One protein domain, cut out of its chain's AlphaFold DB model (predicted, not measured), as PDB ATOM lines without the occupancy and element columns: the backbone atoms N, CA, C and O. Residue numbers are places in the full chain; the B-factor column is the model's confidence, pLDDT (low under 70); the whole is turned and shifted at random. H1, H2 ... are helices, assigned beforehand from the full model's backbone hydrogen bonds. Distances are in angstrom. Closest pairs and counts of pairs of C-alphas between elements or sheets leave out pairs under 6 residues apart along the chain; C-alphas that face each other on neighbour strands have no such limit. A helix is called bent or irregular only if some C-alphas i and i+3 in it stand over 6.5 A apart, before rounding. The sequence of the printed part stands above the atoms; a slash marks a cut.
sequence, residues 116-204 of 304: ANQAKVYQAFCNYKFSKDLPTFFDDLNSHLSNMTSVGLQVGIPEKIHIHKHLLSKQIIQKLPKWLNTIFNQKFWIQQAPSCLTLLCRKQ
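AT A GLANCE: This is residues 116 to 204 of the 304 residues of an uncharacterized protein of Puccinia sorghi (UniProt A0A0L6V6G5). A loose hairpin of two helices, H1 and H2, sits beside a second helix pair in which H5 crosses H3 at nearly a right angle, with few contacts between the two pairs. The short H4 lies at one end, and the long link of residues 151 to 164 loops out at the other. The printed part has 89 residues, with five named helices, H1 to H5 in order, and no named strand; its class is all helix. It is compact and rounded, with a radius of gyration of the C-alphas of 13.0 A and spans of 36 by 29 by 24 A.

HOW THE PARTS SIT: Start with H1, residues 116 to 127, and H2, residues 134 to 150, a helical hairpin running opposite ways at a shallow tilt of 13 degrees. H2 touches H1 with residues 144 to 148 alone; the closest C-alphas, of Phe 125 and His 144, are 5.8 A apart. H3, residues 165 to 175, is close to H1 but not clearly touching, the closest C-alphas, of Cys 126 and Gln 171, being 7.5 A apart. H2 and H3 are only just apart, at 8.3 A. H4, residues 178 to 183, touches no helix. H5, residues 186 to 202, touches H3 about perpendicular at 79 degrees, C-alphas 169 and 193 being closest at 5.8 A. Every O i to N i+4 pair is within hydrogen-bond range in H1, H2, H3 and H4, and 10 of 13 are in H5.

IN THESE COORDINATES: Find C-alpha 116 at (56.166, -21.908, -28.495); from there H1 runs 16.4 A. H2 spans 24.2 A, H3 15.7 A and H4 9.0 A. H5 spans 22.6 A to C-alpha 202 at (44.802, 6.455, -27.775); it is irregular, with C-alphas 191 and 194 7.4 A apart, and has a kink of 68 degrees near residue 193.

THE WHOLE: The C-alphas of Ala 116 and Ile 183 are farthest apart, 37.8 A. The printed part has no cut. In the long link from H2 to H3, residues 155 to 156 pair in parallel with residues 163 to 164. Look for pLDDT under 70 at residue 159 and residues 183 to 204; the mean of the printed part is 80.6.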
ATOM      1  N   ALA A 116      57.308 -21.055 -28.164       91.81
ATOM      2  CA  ALA A 116      56.166 -21.908 -28.495       91.81
ATOM      3  C   ALA A 116      54.815 -21.288 -28.087       91.81
ATOM      4  O   ALA A 116      53.836 -21.412 -28.820       91.81
ATOM      5  N   ASN A 117      54.750 -20.611 -26.936       92.81
ATOM      6  CA  ASN A 117      53.530 -19.937 -26.490       92.81
ATOM      7  C   ASN A 117      53.272 -18.668 -27.313       92.81
ATOM      8  O   ASN A 117      52.165 -18.458 -27.803       92.81
ATOM      9  N   GLN A 118      54.320 -17.877 -27.562       94.56
ATOM     10  CA  GLN A 118      54.251 -16.713 -28.447       94.56
ATOM     11  C   GLN A 118      53.746 -17.083 -29.848       94.56
ATOM     12  O   GLN A 118      52.851 -16.421 -30.374       94.56
ATOM     13  N   ALA A 119      54.261 -18.171 -30.429       94.25
ATOM     14  CA  ALA A 119      53.821 -18.674 -31.725       94.25
ATOM     15  C   ALA A 119      52.338 -19.072 -31.716       94.25
ATOM     16  O   ALA A 119      51.609 -18.689 -32.629       94.25
ATOM     17  N   LYS A 120      51.865 -19.770 -30.672       95.25
ATOM     18  CA  LYS A 120      50.443 -20.130 -30.519       95.25
ATOM     19  C   LYS A 120      49.542 -18.897 -30.448       95.25
ATOM     20  O   LYS A 120      48.536 -18.836 -31.153       95.25
ATOM     21  N   VAL A 121      49.905 -17.905 -29.633       95.19
ATOM     22  CA  VAL A 121      49.126 -16.664 -29.490       95.19
ATOM     23  C   VAL A 121      49.111 -15.865 -30.793       95.19
ATOM     24  O   VAL A 121      48.051 -15.407 -31.225       95.19
ATOM     25  N   TYR A 122      50.256 -15.746 -31.469       95.81
ATOM     26  CA  TYR A 122      50.324 -15.078 -32.767       95.81
ATOM     27  C   TYR A 122      49.522 -15.825 -33.840       95.81
ATOM     28  O   TYR A 122      48.796 -15.203 -34.612       95.81
ATOM     29  N   GLN A 123      49.572 -17.158 -33.858       96.12
ATOM     30  CA  GLN A 123      48.777 -17.976 -34.774       96.12
ATOM     31  C   GLN A 123      47.272 -17.800 -34.534       96.12
ATOM     32  O   GLN A 123      46.514 -17.677 -35.497       96.12
ATOM     33  N   ALA A 124      46.833 -17.729 -33.273       96.12
ATOM     34  CA  ALA A 124      45.444 -17.419 -32.939       96.12
ATOM     35  C   ALA A 124      45.024 -16.049 -33.504       96.12
ATOM     36  O   ALA A 124      43.980 -15.950 -34.149       96.12
ATOM     37  N   PHE A 125      45.872 -15.021 -33.368       96.38
ATOM     38  CA  PHE A 125      45.653 -13.723 -34.016       96.38
ATOM     39  C   PHE A 125      45.616 -13.832 -35.551       96.38
ATOM     40  O   PHE A 125      44.749 -13.238 -36.192       96.38
ATOM     41  N   CYS A 126      46.500 -14.609 -36.180       94.56
ATOM     42  CA  CYS A 126      46.487 -14.817 -37.632       94.56
ATOM     43  C   CYS A 126      45.199 -15.499 -38.123       94.56
ATOM     44  O   CYS A 126      44.693 -15.128 -39.183       94.56
ATOM     45  N   ASN A 127      44.629 -16.415 -37.339       95.88
ATOM     46  CA  ASN A 127      43.397 -17.135 -37.678       95.88
ATOM     47  C   ASN A 127      42.114 -16.343 -37.387       95.88
ATOM     48  O   ASN A 127      41.072 -16.650 -37.967       95.88
ATOM     49  N   TYR A 128      42.188 -15.323 -36.529       94.75
ATOM     50  CA  TYR A 128      41.078 -14.424 -36.220       94.75
ATOM     51  C   TYR A 128      40.535 -13.717 -37.479       94.75
ATOM     52  O   TYR A 128      41.301 -13.255 -38.330       94.75
ATOM     53  N   LYS A 129      39.209 -13.626 -37.613       94.81
ATOM     54  CA  LYS A 129      38.511 -13.018 -38.759       94.81
ATOM     55  C   LYS A 129      37.339 -12.181 -38.260       94.81
ATOM     56  O   LYS A 129      36.791 -12.465 -37.199       94.81
ATOM     57  N   PHE A 130      36.922 -11.198 -39.057       94.62
ATOM     58  CA  PHE A 130      35.683 -10.468 -38.808       94.62
ATOM     59  C   PHE A 130      34.486 -11.423 -38.743       94.62
ATOM     60  O   PHE A 130      34.310 -12.256 -39.634       94.62
ATOM     61  N   SER A 131      33.680 -11.293 -37.690       91.06
ATOM     62  CA  SER A 131      32.573 -12.203 -37.386       91.06
ATOM     63  C   SER A 131      31.207 -11.584 -37.680       91.06
ATOM     64  O   SER A 131      30.437 -12.149 -38.454       91.06
ATOM     65  N   LYS A 132      30.898 -10.435 -37.066       89.88
ATOM     66  CA  LYS A 132      29.535  -9.894 -37.023       89.88
ATOM     67  C   LYS A 132      29.472  -8.396 -37.296       89.88
ATOM     68  O   LYS A 132      28.977  -7.983 -38.339       89.88
ATOM     69  N   ASP A 133      29.970  -7.593 -36.366       92.31
ATOM     70  CA  ASP A 133      29.876  -6.137 -36.393       92.31
ATOM     71  C   ASP A 133      31.206  -5.486 -36.004       92.31
ATOM     72  O   ASP A 133      32.116  -6.121 -35.467       92.31
ATOM     73  N   LEU A 134      31.332  -4.207 -36.348       88.88
ATOM     74  CA  LEU A 134      32.571  -3.460 -36.181       88.88
ATOM     75  C   LEU A 134      32.961  -3.243 -34.701       88.88
ATOM     76  O   LEU A 134      34.143  -3.406 -34.400       88.88
ATOM     77  N   PRO A 135      32.031  -2.933 -33.771       90.19
ATOM     78  CA  PRO A 135      32.335  -2.902 -32.340       90.19
ATOM     79  C   PRO A 135      32.923  -4.217 -31.817       90.19
ATOM     80  O   PRO A 135      34.037  -4.211 -31.298       90.19
ATOM     81  N   THR A 136      32.240  -5.342 -32.053       91.38
ATOM     82  CA  THR A 136      32.708  -6.670 -31.617       91.38
ATOM     83  C   THR A 136      34.069  -7.006 -32.234       91.38
ATOM     84  O   THR A 136      34.957  -7.508 -31.552       91.38
ATOM     85  N   PHE A 137      34.281  -6.657 -33.510       93.75
ATOM     86  CA  PHE A 137      35.581  -6.826 -34.161       93.75
ATOM     87  C   PHE A 137      36.703  -6.066 -33.447       93.75
ATOM     88  O   PHE A 137      37.799  -6.597 -33.269       93.75
ATOM     89  N   PHE A 138      36.460  -4.819 -33.040       91.12
ATOM     90  CA  PHE A 138      37.474  -4.051 -32.327       91.12
ATOM     91  C   PHE A 138      37.748  -4.612 -30.930       91.12
ATOM     92  O   PHE A 138      38.913  -4.653 -30.535       91.12
ATOM     93  N   ASP A 139      36.731  -5.082 -30.211       91.00
ATOM     94  CA  ASP A 139      36.907  -5.714 -28.897       91.00
ATOM     95  C   ASP A 139      37.734  -7.002 -28.997       91.00
ATOM     96  O   ASP A 139      38.729  -7.169 -28.282       91.00
ATOM     97  N   ASP A 140      37.404  -7.865 -29.957       94.50
ATOM     98  CA  ASP A 140      38.156  -9.089 -30.238       94.50
ATOM     99  C   ASP A 140      39.601  -8.782 -30.673       94.50
ATOM    100  O   ASP A 140      40.554  -9.399 -30.183       94.50
ATOM    101  N   LEU A 141      39.797  -7.796 -31.559       94.44
ATOM    102  CA  LEU A 141      41.126  -7.347 -31.982       94.44
ATOM    103  C   LEU A 141      41.955  -6.882 -30.778       94.44
ATOM    104  O   LEU A 141      43.116  -7.272 -30.647       94.44
ATOM    105  N   ASN A 142      41.365  -6.085 -29.887       91.38
ATOM    106  CA  ASN A 142      42.034  -5.613 -28.676       91.38
ATOM    107  C   ASN A 142      42.400  -6.771 -27.745       91.38
ATOM    108  O   ASN A 142      43.517  -6.804 -27.228       91.38
ATOM    109  N   SER A 143      41.503  -7.745 -27.581       93.94
ATOM    110  CA  SER A 143      41.767  -8.965 -26.814       93.94
ATOM    111  C   SER A 143      42.976  -9.724 -27.376       93.94
ATOM    112  O   SER A 143      43.914 -10.045 -26.641       93.94
ATOM    113  N   HIS A 144      43.041  -9.920 -28.696       94.88
ATOM    114  CA  HIS A 144      44.186 -10.576 -29.329       94.88
ATOM    115  C   HIS A 144      45.498  -9.791 -29.179       94.88
ATOM    116  O   HIS A 144      46.531 -10.395 -28.882       94.88
ATOM    117  N   LEU A 145      45.480  -8.466 -29.352       93.88
ATOM    118  CA  LEU A 145      46.672  -7.626 -29.170       93.88
ATOM    119  C   LEU A 145      47.157  -7.629 -27.710       93.88
ATOM    120  O   LEU A 145      48.365  -7.676 -27.456       93.88
ATOM    121  N   SER A 146      46.225  -7.636 -26.755       91.12
ATOM    122  CA  SER A 146      46.521  -7.775 -25.327       91.12
ATOM    123  C   SER A 146      47.191  -9.120 -25.033       91.12
ATOM    124  O   SER A 146      48.264  -9.152 -24.431       91.12
ATOM    125  N   ASN A 147      46.645 -10.218 -25.566       92.06
ATOM    126  CA  ASN A 147      47.225 -11.557 -25.421       92.06
ATOM    127  C   ASN A 147      48.629 -11.654 -26.036       92.06
ATOM    128  O   ASN A 147      49.522 -12.263 -25.457       92.06
ATOM    129  N   MET A 148      48.865 -11.031 -27.196       94.38
ATOM    130  CA  MET A 148      50.209 -10.968 -27.786       94.38
ATOM    131  C   MET A 148      51.192 -10.233 -26.865       94.38
ATOM    132  O   MET A 148      52.317 -10.690 -26.652       94.38
ATOM    133  N   THR A 149      50.755  -9.119 -26.280       92.25
ATOM    134  CA  THR A 149      51.572  -8.327 -25.355       92.25
ATOM    135  C   THR A 149      51.857  -9.095 -24.059       92.25
ATOM    136  O   THR A 149      52.987  -9.051 -23.568       92.25
ATOM    137  N   SER A 150      50.887  -9.852 -23.529       90.75
ATOM    138  CA  SER A 150      51.047 -10.608 -22.276       90.75
ATOM    139  C   SER A 150      52.104 -11.714 -22.374       90.75
ATOM    140  O   SER A 150      52.836 -11.948 -21.412       90.75
ATOM    141  N   VAL A 151      52.269 -12.321 -23.554       93.75
ATOM    142  CA  VAL A 151      53.335 -13.305 -23.835       93.75
ATOM    143  C   VAL A 151      54.654 -12.667 -24.288       93.75
ATOM    144  O   VAL A 151      55.600 -13.361 -24.667       93.75
ATOM    145  N   GLY A 152      54.758 -11.336 -24.243       92.50
ATOM    146  CA  GLY A 152      55.984 -10.594 -24.540       92.50
ATOM    147  C   GLY A 152      56.269 -10.361 -26.025       92.50
ATOM    148  O   GLY A 152      57.401 -10.006 -26.362       92.50
ATOM    149  N   LEU A 153      55.288 -10.526 -26.923       92.44
ATOM    150  CA  LEU A 153      55.458 -10.087 -28.310       92.44
ATOM    151  C   LEU A 153      55.526  -8.561 -28.348       92.44
ATOM    152  O   LEU A 153      54.686  -7.861 -27.790       92.44
ATOM    153  N   GLN A 154      56.550  -8.049 -29.027       90.69
ATOM    154  CA  GLN A 154      56.812  -6.619 -29.136       90.69
ATOM    155  C   GLN A 154      56.585  -6.194 -30.580       90.69
ATOM    156  O   GLN A 154      57.112  -6.816 -31.508       90.69
ATOM    157  N   VAL A 155      55.801  -5.132 -30.755       86.81
ATOM    158  CA  VAL A 155      55.442  -4.565 -32.056       86.81
ATOM    159  C   VAL A 155      56.118  -3.204 -32.197       86.81
ATOM    160  O   VAL A 155      55.923  -2.340 -31.346       86.81
ATOM    161  N   GLY A 156      56.884  -2.973 -33.267       85.94
ATOM    162  CA  GLY A 156      57.562  -1.681 -33.459       85.94
ATOM    163  C   GLY A 156      58.238  -1.492 -34.821       85.94
ATOM    164  O   GLY A 156      57.845  -2.116 -35.805       85.94
ATOM    165  N   ILE A 157      59.234  -0.605 -34.881       77.38
ATOM    166  CA  ILE A 157      60.097  -0.273 -36.042       77.38
ATOM    167  C   ILE A 157      61.559  -0.558 -35.592       77.38
ATOM    168  O   ILE A 157      61.808  -0.437 -34.391       77.38
ATOM    169  N   PRO A 158      62.478  -1.076 -36.443       70.69
ATOM    170  CA  PRO A 158      63.562  -1.968 -35.992       70.69
ATOM    171  C   PRO A 158      64.619  -1.237 -35.149       70.69
ATOM    172  O   PRO A 158      65.003  -0.131 -35.499       70.69
ATOM    173  N   GLU A 159      65.007  -1.774 -33.980       59.34
ATOM    174  CA  GLU A 159      66.268  -2.537 -33.822       59.34
ATOM    175  C   GLU A 159      66.152  -3.908 -33.101       59.34
ATOM    176  O   GLU A 159      67.053  -4.731 -33.240       59.34
ATOM    177  N   LYS A 160      65.078  -4.200 -32.341       75.00
ATOM    178  CA  LYS A 160      64.931  -5.453 -31.540       75.00
ATOM    179  C   LYS A 160      63.476  -5.924 -31.359       75.00
ATOM    180  O   LYS A 160      63.057  -6.283 -30.264       75.00
ATOM    181  N   ILE A 161      62.668  -5.869 -32.412       82.56
ATOM    182  CA  ILE A 161      61.222  -6.153 -32.340       82.56
ATOM    183  C   ILE A 161      60.877  -7.552 -32.858       82.56
ATOM    184  O   ILE A 161      61.475  -8.027 -33.821       82.56
ATOM    185  N   HIS A 162      59.864  -8.186 -32.262       83.62
ATOM    186  CA  HIS A 162      59.360  -9.487 -32.717       83.62
ATOM    187  C   HIS A 162      58.503  -9.355 -33.982       83.62
ATOM    188  O   HIS A 162      58.583 -10.182 -34.886       83.62
ATOM    189  N   ILE A 163      57.663  -8.316 -34.045       87.31
ATOM    190  CA  ILE A 163      56.718  -8.107 -35.143       87.31
ATOM    191  C   ILE A 163      56.885  -6.693 -35.678       87.31
ATOM    192  O   ILE A 163      56.712  -5.698 -34.969       87.31
ATOM    193  N   HIS A 164      57.181  -6.599 -36.970       88.06
ATOM    194  CA  HIS A 164      57.262  -5.315 -37.641       88.06
ATOM    195  C   HIS A 164      55.880  -4.648 -37.689       88.06
ATOM    196  O   HIS A 164      54.913  -5.242 -38.174       88.06
ATOM    197  N   LYS A 165      55.782  -3.393 -37.233       85.88
ATOM    198  CA  LYS A 165      54.520  -2.638 -37.122       85.88
ATOM    199  C   LYS A 165      53.723  -2.644 -38.426       85.88
ATOM    200  O   LYS A 165      52.537  -2.945 -38.422       85.88
ATOM    201  N   HIS A 166      54.397  -2.412 -39.551       83.38
ATOM    202  CA  HIS A 166      53.776  -2.438 -40.879       83.38
ATOM    203  C   HIS A 166      53.198  -3.816 -41.254       83.38
ATOM    204  O   HIS A 166      52.164  -3.901 -41.914       83.38
ATOM    205  N   LEU A 167      53.846  -4.911 -40.836       88.75
ATOM    206  CA  LEU A 167      53.340  -6.258 -41.097       88.75
ATOM    207  C   LEU A 167      52.060  -6.511 -40.296       88.75
ATOM    208  O   LEU A 167      51.080  -6.992 -40.864       88.75
ATOM    209  N   LEU A 168      52.042  -6.123 -39.017       90.69
ATOM    210  CA  LEU A 168      50.848  -6.231 -38.181       90.69
ATOM    211  C   LEU A 168      49.695  -5.388 -38.736       90.69
ATOM    212  O   LEU A 168      48.581  -5.883 -38.875       90.69
ATOM    213  N   SER A 169      49.974  -4.142 -39.125       88.38
ATOM    214  CA  SER A 169      49.003  -3.269 -39.789       88.38
ATOM    215  C   SER A 169      48.382  -3.929 -41.018       88.38
ATOM    216  O   SER A 169      47.160  -3.957 -41.154       88.38
ATOM    217  N   LYS A 170      49.208  -4.521 -41.891       88.44
ATOM    218  CA  LYS A 170      48.732  -5.235 -43.083       88.44
ATOM    219  C   LYS A 170      47.825  -6.414 -42.717       88.44
ATOM    220  O   LYS A 170      46.793  -6.595 -43.357       88.44
ATOM    221  N   GLN A 171      48.180  -7.178 -41.683       92.06
ATOM    222  CA  GLN A 171      47.362  -8.291 -41.188       92.06
ATOM    223  C   GLN A 171      46.004  -7.824 -40.650       92.06
ATOM    224  O   GLN A 171      44.993  -8.464 -40.924       92.06
ATOM    225  N   ILE A 172      45.951  -6.698 -39.931       92.44
ATOM    226  CA  ILE A 172      44.689  -6.133 -39.425       92.44
ATOM    227  C   ILE A 172      43.791  -5.690 -40.583       92.44
ATOM    228  O   ILE A 172      42.613  -6.039 -40.607       92.44
ATOM    229  N   ILE A 173      44.344  -4.991 -41.579       90.62
ATOM    230  CA  ILE A 173      43.589  -4.537 -42.762       90.62
ATOM    231  C   ILE A 173      42.991  -5.731 -43.520       90.62
ATOM    232  O   ILE A 173      41.831  -5.706 -43.921       90.62
ATOM    233  N   GLN A 174      43.753  -6.819 -43.670       91.38
ATOM    234  CA  GLN A 174      43.269  -8.044 -44.320       91.38
ATOM    235  C   GLN A 174      42.099  -8.712 -43.581       91.38
ATOM    236  O   GLN A 174      41.374  -9.499 -44.188       91.38
ATOM    237  N   LYS A 175      41.905  -8.404 -42.294       92.75
ATOM    238  CA  LYS A 175      40.812  -8.934 -41.471       92.75
ATOM    239  C   LYS A 175      39.571  -8.046 -41.484       92.75
ATOM    240  O   LYS A 175      38.532  -8.503 -41.017       92.75
ATOM    241  N   LEU A 176      39.656  -6.820 -42.009       90.62
ATOM    242  CA  LEU A 176      38.503  -5.931 -42.122       90.62
ATOM    243  C   LEU A 176      37.482  -6.464 -43.146       90.62
ATOM    244  O   LEU A 176      37.864  -7.084 -44.146       90.62
ATOM    245  N   PRO A 177      36.182  -6.187 -42.939       88.75
ATOM    246  CA  PRO A 177      35.140  -6.435 -43.926       88.75
ATOM    247  C   PRO A 177      35.494  -5.902 -45.316       88.75
ATOM    248  O   PRO A 177      36.044  -4.809 -45.460       88.75
ATOM    249  N   LYS A 178      35.101  -6.639 -46.364       87.62
ATOM    250  CA  LYS A 178      35.366  -6.247 -47.761       87.62
ATOM    251  C   LYS A 178      34.853  -4.843 -48.092       87.62
ATOM    252  O   LYS A 178      35.551  -4.109 -48.774       87.62
ATOM    253  N   TRP A 179      33.675  -4.466 -47.589       82.38
ATOM    254  CA  TRP A 179      33.080  -3.154 -47.858       82.38
ATOM    255  C   TRP A 179      33.946  -2.000 -47.325       82.38
ATOM    256  O   TRP A 179      34.107  -0.995 -48.012       82.38
ATOM    257  N   LEU A 180      34.596  -2.180 -46.168       80.00
ATOM    258  CA  LEU A 180      35.551  -1.210 -45.631       80.00
ATOM    259  C   LEU A 180      36.810  -1.143 -46.491       80.00
ATOM    260  O   LEU A 180      37.265  -0.051 -46.808       80.00
ATOM    261  N   ASN A 181      37.337  -2.285 -46.933       72.06
ATOM    262  CA  ASN A 181      38.509  -2.316 -47.813       72.06
ATOM    263  C   ASN A 181      38.273  -1.616 -49.164       72.06
ATOM    264  O   ASN A 181      39.228  -1.131 -49.766       72.06
ATOM    265  N   THR A 182      37.027  -1.547 -49.642       71.44
ATOM    266  CA  THR A 182      36.679  -0.805 -50.865       71.44
ATOM    267  C   THR A 182      36.677   0.707 -50.639       71.44
ATOM    268  O   THR A 182      37.180   1.450 -51.478       71.44
ATOM    269  N   ILE A 183      36.129   1.167 -49.509       68.38
ATOM    270  CA  ILE A 183      36.082   2.597 -49.148       68.38
ATOM    271  C   ILE A 183      37.493   3.115 -48.865       68.38
ATOM    272  O   ILE A 183      37.881   4.216 -49.251       68.38
ATOM    273  N   PHE A 184      38.279   2.288 -48.193       64.69
ATOM    274  CA  PHE A 184      39.594   2.631 -47.719       64.69
ATOM    275  C   PHE A 184      40.657   2.054 -48.649       64.69
ATOM    276  O   PHE A 184      41.069   0.906 -48.516       64.69
ATOM    277  N   ASN A 185      41.124   2.872 -49.594       60.69
ATOM    278  CA  ASN A 185      42.138   2.471 -50.564       60.69
ATOM    279  C   ASN A 185      43.350   1.845 -49.843       60.69
ATOM    280  O   ASN A 185      43.996   2.488 -49.015       60.69
ATOM    281  N   GLN A 186      43.651   0.579 -50.137       58.81
ATOM    282  CA  GLN A 186      44.613  -0.235 -49.382       58.81
ATOM    283  C   GLN A 186      46.005   0.421 -49.295       58.81
ATOM    284  O   GLN A 186      46.697   0.290 -48.287       58.81
ATOM    285  N   LYS A 187      46.389   1.193 -50.324       59.41
ATOM    286  CA  LYS A 187      47.619   2.001 -50.336       59.41
ATOM    287  C   LYS A 187      47.620   3.107 -49.275       59.41
ATOM    288  O   LYS A 187      48.639   3.289 -48.617       59.41
ATOM    289  N   PHE A 188      46.495   3.795 -49.078       62.16
ATOM    290  CA  PHE A 188      46.361   4.873 -48.096       62.16
ATOM    291  C   PHE A 188      46.564   4.344 -46.674       62.16
ATOM    292  O   PHE A 188      47.363   4.890 -45.916       62.16
ATOM    293  N   TRP A 189      45.942   3.208 -46.342       58.81
ATOM    294  CA  TRP A 189      46.151   2.580 -45.039       58.81
ATOM    295  C   TRP A 189      47.541   2.006 -44.875       58.81
ATOM    296  O   TRP A 189      48.091   2.123 -43.805       58.81
ATOM    297  N   ILE A 190      48.171   1.405 -45.877       57.19
ATOM    298  CA  ILE A 190      49.538   0.898 -45.681       57.19
ATOM    299  C   ILE A 190      50.510   2.046 -45.332       57.19
ATOM    300  O   ILE A 190      51.401   1.874 -44.499       57.19
ATOM    301  N   GLN A 191      50.273   3.233 -45.894       55.59
ATOM    302  CA  GLN A 191      51.060   4.436 -45.642       55.59
ATOM    303  C   GLN A 191      50.720   5.111 -44.292       55.59
ATOM    304  O   GLN A 191      51.621   5.627 -43.635       55.59
ATOM    305  N   GLN A 192      49.457   5.049 -43.844       56.47
ATOM    306  CA  GLN A 192      48.937   5.704 -42.622       56.47
ATOM    307  C   GLN A 192      48.666   4.745 -41.440       56.47
ATOM    308  O   GLN A 192      48.421   5.155 -40.312       56.47
ATOM    309  N   ALA A 193      48.703   3.431 -41.630       53.75
ATOM    310  CA  ALA A 193      48.368   2.456 -40.594       53.75
ATOM    311  C   ALA A 193      49.323   2.478 -39.396       53.75
ATOM    312  O   ALA A 193      48.865   2.174 -38.286       53.75
ATOM    313  N   PRO A 194      50.612   2.856 -39.543       53.00
ATOM    314  CA  PRO A 194      51.445   3.110 -38.385       53.00
ATOM    315  C   PRO A 194      50.862   4.199 -37.467       53.00
ATOM    316  O   PRO A 194      50.941   4.043 -36.249       53.00
ATOM    317  N   SER A 195      50.250   5.258 -38.003       52.50
ATOM    318  CA  SER A 195      49.569   6.304 -37.224       52.50
ATOM    319  C   SER A 195      48.169   5.869 -36.760       52.50
ATOM    320  O   SER A 195      47.805   6.143 -35.615       52.50
ATOM    321  N   CYS A 196      47.413   5.106 -37.558       46.56
ATOM    322  CA  CYS A 196      46.085   4.613 -37.158       46.56
ATOM    323  C   CYS A 196      46.118   3.602 -35.997       46.56
ATOM    324  O   CYS A 196      45.223   3.626 -35.151       46.56
ATOM    325  N   LEU A 197      47.150   2.749 -35.902       52.56
ATOM    326  CA  LEU A 197      47.359   1.891 -34.720       52.56
ATOM    327  C   LEU A 197      47.515   2.735 -33.449       52.56
ATOM    328  O   LEU A 197      46.931   2.420 -32.415       52.56
ATOM    329  N   THR A 198      48.237   3.854 -33.542       50.69
ATOM    330  CA  THR A 198      48.388   4.806 -32.436       50.69
ATOM    331  C   THR A 198      47.043   5.440 -32.058       50.69
ATOM    332  O   THR A 198      46.761   5.615 -30.874       50.69
ATOM    333  N   LEU A 199      46.179   5.742 -33.038       46.47
ATOM    334  CA  LEU A 199      44.841   6.307 -32.811       46.47
ATOM    335  C   LEU A 199      43.886   5.312 -32.124       46.47
ATOM    336  O   LEU A 199      43.148   5.704 -31.215       46.47
ATOM    337  N   LEU A 200      43.931   4.034 -32.520       49.72
ATOM    338  CA  LEU A 200      43.189   2.944 -31.872       49.72
ATOM    339  C   LEU A 200      43.616   2.781 -30.406       49.72
ATOM    340  O   LEU A 200      42.759   2.746 -29.524       49.72
ATOM    341  N   CYS A 201      44.923   2.804 -30.125       45.41
ATOM    342  CA  CYS A 201      45.438   2.743 -28.754       45.41
ATOM    343  C   CYS A 201      45.056   3.981 -27.913       45.41
ATOM    344  O   CYS A 201      44.754   3.859 -26.725       45.41
ATOM    345  N   ARG A 202      45.020   5.186 -28.506       42.88
ATOM    346  CA  ARG A 202      44.802   6.455 -27.775       42.88
ATOM    347  C   ARG A 202      43.359   6.677 -27.316       42.88
ATOM    348  O   ARG A 202      43.143   7.385 -26.330       42.88
ATOM    349  N   LYS A 203      42.359   6.089 -27.986       44.06
ATOM    350  CA  LYS A 203      40.954   6.187 -27.543       44.06
ATOM    351  C   LYS A 203      40.703   5.491 -26.197       44.06
ATOM    352  O   LYS A 203      39.790   5.899 -25.489       44.06
ATOM    353  N   GLN A 204      41.536   4.527 -25.798       48.06
ATOM    354  CA  GLN A 204      41.363   3.778 -24.544       48.06
ATOM    355  C   GLN A 204      42.023   4.443 -23.329       48.06
ATOM    356  O   GLN A 204      41.499   4.357 -22.222       48.06
TER     357      GLN A 204